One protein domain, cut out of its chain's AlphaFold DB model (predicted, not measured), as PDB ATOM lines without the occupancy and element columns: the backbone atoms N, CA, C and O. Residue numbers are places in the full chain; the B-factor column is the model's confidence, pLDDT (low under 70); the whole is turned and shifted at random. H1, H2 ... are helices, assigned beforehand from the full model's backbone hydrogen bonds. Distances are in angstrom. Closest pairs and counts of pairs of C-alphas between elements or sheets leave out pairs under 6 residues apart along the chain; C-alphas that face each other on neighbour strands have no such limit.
ATOM      1  N   SER A   2      78.874  71.222  84.741       51.66
ATOM      2  CA  SER A   2      77.970  72.372  84.968       51.66
ATOM      3  C   SER A   2      76.522  71.930  85.253       51.66
ATOM      4  O   SER A   2      76.020  71.038  84.575       51.66
ATOM      5  N   GLU A   3      75.828  72.553  86.212       44.72
ATOM      6  CA  GLU A   3      74.448  72.224  86.630       44.72
ATOM      7  C   GLU A   3      73.404  72.274  85.497       44.72
ATOM      8  O   GLU A   3      72.403  71.555  85.539       44.72
ATOM      9  N   ALA A   4      73.664  73.031  84.423       43.53
ATOM     10  CA  ALA A   4      72.835  73.024  83.211       43.53
ATOM     11  C   ALA A   4      72.778  71.635  82.539       43.53
ATOM     12  O   ALA A   4      71.812  71.302  81.847       43.53
ATOM     13  N   THR A   5      73.778  70.788  82.795       53.72
ATOM     14  CA  THR A   5      73.830  69.400  82.319       53.72
ATOM     15  C   THR A   5      72.799  68.522  83.040       53.72
ATOM     16  O   THR A   5      72.252  67.613  82.423       53.72
ATOM     17  N   SER A   6      72.446  68.815  84.298       52.31
ATOM     18  CA  SER A   6      71.570  67.963  85.126       52.31
ATOM     19  C   SER A   6      70.082  68.043  84.753       52.31
ATOM     20  O   SER A   6      69.390  67.024  84.758       52.31
ATOM     21  N   ILE A   7      69.570  69.215  84.350       52.75
ATOM     22  CA  ILE A   7      68.179  69.339  83.857       52.75
ATOM     23  C   ILE A   7      68.028  68.668  82.481       52.75
ATOM     24  O   ILE A   7      67.021  68.009  82.205       52.75
ATOM     25  N   LEU A   8      69.048  68.785  81.625       52.00
ATOM     26  CA  LEU A   8      69.097  68.068  80.349       52.00
ATOM     27  C   LEU A   8      69.229  66.551  80.559       52.00
ATOM     28  O   LEU A   8      68.630  65.781  79.809       52.00
ATOM     29  N   TYR A   9      69.923  66.125  81.616       61.53
ATOM     30  CA  TYR A   9      70.080  64.722  81.984       61.53
ATOM     31  C   TYR A   9      68.748  64.055  82.350       61.53
ATOM     32  O   TYR A   9      68.474  62.964  81.864       61.53
ATOM     33  N   LEU A  10      67.858  64.721  83.099       61.62
ATOM     34  CA  LEU A  10      66.523  64.179  83.415       61.62
ATOM     35  C   LEU A  10      65.653  63.970  82.167       61.62
ATOM     36  O   LEU A  10      65.010  62.930  82.031       61.62
ATOM     37  N   ARG A  11      65.666  64.917  81.219       64.00
ATOM     38  CA  ARG A  11      64.976  64.742  79.926       64.00
ATOM     39  C   ARG A  11      65.606  63.628  79.086       64.00
ATOM     40  O   ARG A  11      64.883  62.870  78.446       64.00
ATOM     41  N   GLY A  12      66.934  63.504  79.116       67.56
ATOM     42  CA  GLY A  12      67.662  62.410  78.469       67.56
ATOM     43  C   GLY A  12      67.328  61.040  79.065       67.56
ATOM     44  O   GLY A  12      67.115  60.085  78.317       67.56
ATOM     45  N   ILE A  13      67.207  60.961  80.395       68.44
ATOM     46  CA  ILE A  13      66.763  59.765  81.112       68.44
ATOM     47  C   ILE A  13      65.336  59.420  80.702       68.44
ATOM     48  O   ILE A  13      65.128  58.296  80.267       68.44
ATOM     49  N   LEU A  14      64.383  60.360  80.757       71.69
ATOM     50  CA  LEU A  14      62.975  60.114  80.398       71.69
ATOM     51  C   LEU A  14      62.823  59.546  78.979       71.69
ATOM     52  O   LEU A  14      62.091  58.582  78.784       71.69
ATOM     53  N   ASN A  15      63.583  60.074  78.014       74.12
ATOM     54  CA  ASN A  15      63.604  59.565  76.637       74.12
ATOM     55  C   ASN A  15      64.259  58.176  76.498       74.12
ATOM     56  O   ASN A  15      64.179  57.560  75.437       74.12
ATOM     57  N   SER A  16      64.933  57.698  77.542       74.25
ATOM     58  CA  SER A  16      65.692  56.448  77.552       74.25
ATOM     59  C   SER A  16      65.158  55.411  78.542       74.25
ATOM     60  O   SER A  16      65.671  54.297  78.535       74.25
ATOM     61  N   ILE A  17      64.142  55.718  79.365       81.75
ATOM     62  CA  ILE A  17      63.598  54.789  80.380       81.75
ATOM     63  C   ILE A  17      63.164  53.464  79.743       81.75
ATOM     64  O   ILE A  17      63.440  52.403  80.295       81.75
ATOM     65  N   GLU A  18      62.572  53.509  78.546       79.00
ATOM     66  CA  GLU A  18      62.143  52.313  77.804       79.00
ATOM     67  C   GLU A  18      63.302  51.366  77.448       79.00
ATOM     68  O   GLU A  18      63.082  50.181  77.206       79.00
ATOM     69  N   ARG A  19      64.546  51.864  77.428       84.88
ATOM     70  CA  ARG A  19      65.743  51.091  77.063       84.88
ATOM     71  C   ARG A  19      66.406  50.388  78.249       84.88
ATOM     72  O   ARG A  19      67.305  49.584  78.024       84.88
ATOM     73  N   TYR A  20      65.981  50.668  79.481       84.75
ATOM     74  CA  TYR A  20      66.593  50.121  80.694       84.75
ATOM     75  C   TYR A  20      65.582  49.270  81.479       84.75
ATOM     76  O   TYR A  20      64.846  49.803  82.319       84.75
ATOM     77  N   PRO A  21      65.520  47.942  81.239       86.88
ATOM     78  CA  PRO A  21      64.669  47.063  82.034       86.88
ATOM     79  C   PRO A  21      65.075  47.157  83.512       86.88
ATOM     80  O   PRO A  21      66.253  47.091  83.848       86.88
ATOM     81  N   GLY A  22      64.097  47.357  84.399       88.31
ATOM     82  CA  GLY A  22      64.336  47.528  85.838       88.31
ATOM     83  C   GLY A  22      64.651  48.960  86.294       88.31
ATOM     84  O   GLY A  22      64.863  49.162  87.488       88.31
ATOM     85  N   PHE A  23      64.624  49.966  85.404       88.50
ATOM     86  CA  PHE A  23      64.864  51.374  85.771       88.50
ATOM     87  C   PHE A  23      64.009  51.835  86.961       88.50
ATOM     88  O   PHE A  23      64.525  52.465  87.885       88.50
ATOM     89  N   TYR A  24      62.715  51.505  86.944       87.81
ATOM     90  CA  TYR A  24      61.780  51.881  88.003       87.81
ATOM     91  C   TYR A  24      62.144  51.248  89.342       87.81
ATOM     92  O   TYR A  24      62.217  51.957  90.336       87.81
ATOM     93  N   THR A  25      62.438  49.947  89.358       91.56
ATOM     94  CA  THR A  25      62.849  49.231  90.572       91.56
ATOM     95  C   THR A  25      64.152  49.801  91.131       91.56
ATOM     96  O   THR A  25      64.251  50.062  92.324       91.56
ATOM     97  N   ALA A  26      65.131  50.085  90.268       90.44
ATOM     98  CA  ALA A  26      66.420  50.643  90.680       90.44
ATOM     99  C   ALA A  26      66.335  52.093  91.197       90.44
ATOM    100  O   ALA A  26      67.215  52.540  91.931       90.44
ATOM    101  N   ASN A  27      65.303  52.849  90.809       88.00
ATOM    102  CA  ASN A  27      65.149  54.264  91.159       88.00
ATOM    103  C   ASN A  27      63.883  54.552  91.970       88.00
ATOM    104  O   ASN A  27      63.498  55.715  92.084       88.00
ATOM    105  N   GLU A  28      63.250  53.534  92.552       88.06
ATOM    106  CA  GLU A  28      61.959  53.674  93.227       88.06
ATOM    107  C   GLU A  28      61.996  54.763  94.312       88.06
ATOM    108  O   GLU A  28      61.151  55.659  94.316       88.06
ATOM    109  N   GLU A  29      63.018  54.762  95.181       86.94
ATOM    110  CA  GLU A  29      63.159  55.780  96.233       86.94
ATOM    111  C   GLU A  29      63.315  57.202  95.663       86.94
ATOM    112  O   GLU A  29      62.719  58.151  96.181       86.94
ATOM    113  N   LYS A  30      64.089  57.362  94.580       85.88
ATOM    114  CA  LYS A  30      64.344  58.665  93.942       85.88
ATOM    115  C   LYS A  30      63.101  59.200  93.236       85.88
ATOM    116  O   LYS A  30      62.819  60.398  93.301       85.88
ATOM    117  N   LEU A  31      62.356  58.315  92.575       87.88
ATOM    118  CA  LEU A  31      61.086  58.641  91.933       87.88
ATOM    119  C   LEU A  31      60.044  59.032  92.984       87.88
ATOM    120  O   LEU A  31      59.442  60.094  92.865       87.88
ATOM    121  N   ALA A  32      59.930  58.278  94.081       85.44
ATOM    122  CA  ALA A  32      59.034  58.623  95.182       85.44
ATOM    123  C   ALA A  32      59.371  59.986  95.824       85.44
ATOM    124  O   ALA A  32      58.470  60.748  96.178       85.44
ATOM    125  N   ALA A  33      60.658  60.319  95.971       86.56
ATOM    126  CA  ALA A  33      61.080  61.637  96.451       86.56
ATOM    127  C   ALA A  33      60.745  62.756  95.447       86.56
ATOM    128  O   ALA A  33      60.330  63.844  95.849       86.56
ATOM    129  N   SER A  34      60.876  62.476  94.150       88.12
ATOM    130  CA  SER A  34      60.535  63.406  93.070       88.12
ATOM    131  C   SER A  34      59.031  63.681  93.006       88.12
ATOM    132  O   SER A  34      58.636  64.838  92.879       88.12
ATOM    133  N   ASP A  35      58.192  62.662  93.196       88.94
ATOM    134  CA  ASP A  35      56.738  62.824  93.296       88.94
ATOM    135  C   ASP A  35      56.366  63.739  94.467       88.94
ATOM    136  O   ASP A  35      55.565  64.665  94.326       88.94
ATOM    137  N   LEU A  36      56.991  63.539  95.631       89.31
ATOM    138  CA  LEU A  36      56.772  64.399  96.793       89.31
ATOM    139  C   LEU A  36      57.209  65.840  96.538       89.31
ATOM    140  O   LEU A  36      56.473  66.758  96.896       89.31
ATOM    141  N   ALA A  37      58.363  66.049  95.902       89.25
ATOM    142  CA  ALA A  37      58.830  67.381  95.529       89.25
ATOM    143  C   ALA A  37      57.867  68.057  94.540       89.25
ATOM    144  O   ALA A  37      57.540  69.234  94.704       89.25
ATOM    145  N   PHE A  38      57.350  67.301  93.568       89.31
ATOM    146  CA  PHE A  38      56.348  67.775  92.619       89.31
ATOM    147  C   PHE A  38      55.071  68.232  93.336       89.31
ATOM    148  O   PHE A  38      54.612  69.354  93.126       89.31
ATOM    149  N   PHE A  39      54.528  67.422  94.252       87.56
ATOM    150  CA  PHE A  39      53.350  67.816  95.031       87.56
ATOM    151  C   PHE A  39      53.640  68.941  96.035       87.56
ATOM    152  O   PHE A  39      52.744  69.724  96.360       87.56
ATOM    153  N   ALA A  40      54.868  69.059  96.538       91.75
ATOM    154  CA  ALA A  40      55.290  70.134  97.434       91.75
ATOM    155  C   ALA A  40      55.517  71.473  96.715       91.75
ATOM    156  O   ALA A  40      55.670  72.493  97.389       91.75
ATOM    157  N   HIS A  41      55.503  71.503  95.379       91.88
ATOM    158  CA  HIS A  41      55.668  72.736  94.617       91.88
ATOM    159  C   HIS A  41      54.681  73.819  95.089       91.88
ATOM    160  O   HIS A  41      53.478  73.572  95.231       91.88
ATOM    161  N   ASN A  42      55.215  75.011  95.375       93.00
ATOM    162  CA  ASN A  42      54.520  76.172  95.944       93.00
ATOM    163  C   ASN A  42      53.818  75.952  97.297       93.00
ATOM    164  O   ASN A  42      53.064  76.820  97.726       93.00
ATOM    165  N   ALA A  43      54.080  74.852  98.012       92.12
ATOM    166  CA  ALA A  43      53.481  74.623  99.329       92.12
ATOM    167  C   ALA A  43      53.917  75.666 100.373       92.12
ATOM    168  O   ALA A  43      53.165  75.945 101.297       92.12
ATOM    169  N   SER A  44      55.105  76.260 100.222       92.56
ATOM    170  CA  SER A  44      55.586  77.354 101.078       92.56
ATOM    171  C   SER A  44      54.927  78.706 100.786       92.56
ATOM    172  O   SER A  44      54.990  79.596 101.626       92.56
TER     173      SER A  44
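Overview. This is residues 2 to 44 of the 270 residues of an uncharacterized protein of Candolleomyces aberdarensis (UniProt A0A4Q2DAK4). Two helical arms, H1 and H3, make an open V; the turn between them is a loop of residues 15 to 22 and the short helix H2, and the space between the arms is empty. H1 is the first arm and H3 the longer second one, with H2 at the base of H3 and residues 41 to 44 as a tail beyond its far end. The printed part has 43 residues with three named helices, H1, H2 and H3 in that order, and no named strand; the class is all helix. The whole is loose, with a radius of gyration of the C-alphas of 12.4 A, and its outline is flat, spanning 37 by 27 by 14 A.

Arrangement. The first helix, H1, residues 4 to 14, touches no helix. A short link, residues 15 to 22, joins it to H2, residues 23 to 26, and the two helices are apart. A tight link, Asn 27 alone, joins H2 to H3, residues 28 to 40. H2 and H3 are close but not clearly touching: their closest C-alphas, those of Tyr 24 and Leu 31, are 7.9 A apart, the one pair within 8 A, and their centres are 13.9 A apart. H1 and H3 are apart, with no C-alpha of the one within 8 A of the other. In H3 every O i to N i+4 pair is within hydrogen-bond range, in H1 5 of 7 are, and H2 is too short for such a pair.

Along the chain. H1 runs from Ala 4, with its C-alpha at (72.835, 73.024, 83.211), to Leu 14, 16.5 A from first to last C-alpha. H2, Phe 23 to Ala 26, has its first C-alpha at (64.864, 51.374, 85.771) and is four residues long. H3 runs from Glu 28 to Ala 40, whose C-alpha is at (55.290, 70.134, 97.434); it is the longest helix, with 13 residues and 18.3 A from first to last C-alpha.

Size, cuts and confidence. The two C-alphas farthest apart, those of Arg 19 and Ser 44, are 37.0 A apart, and the first and last printed C-alphas, those of Ser 2 and Ser 44, are 28.0 A apart. Residues 2 to 12, 14 to 22 and 24 to 44 stand free. The printed part has no cut, and no link is long. The mean pLDDT of the printed part is 78.1; residues 2 to 13 are under 70, and the mean is 59 in H1, 90 in H2 and 88 in H3.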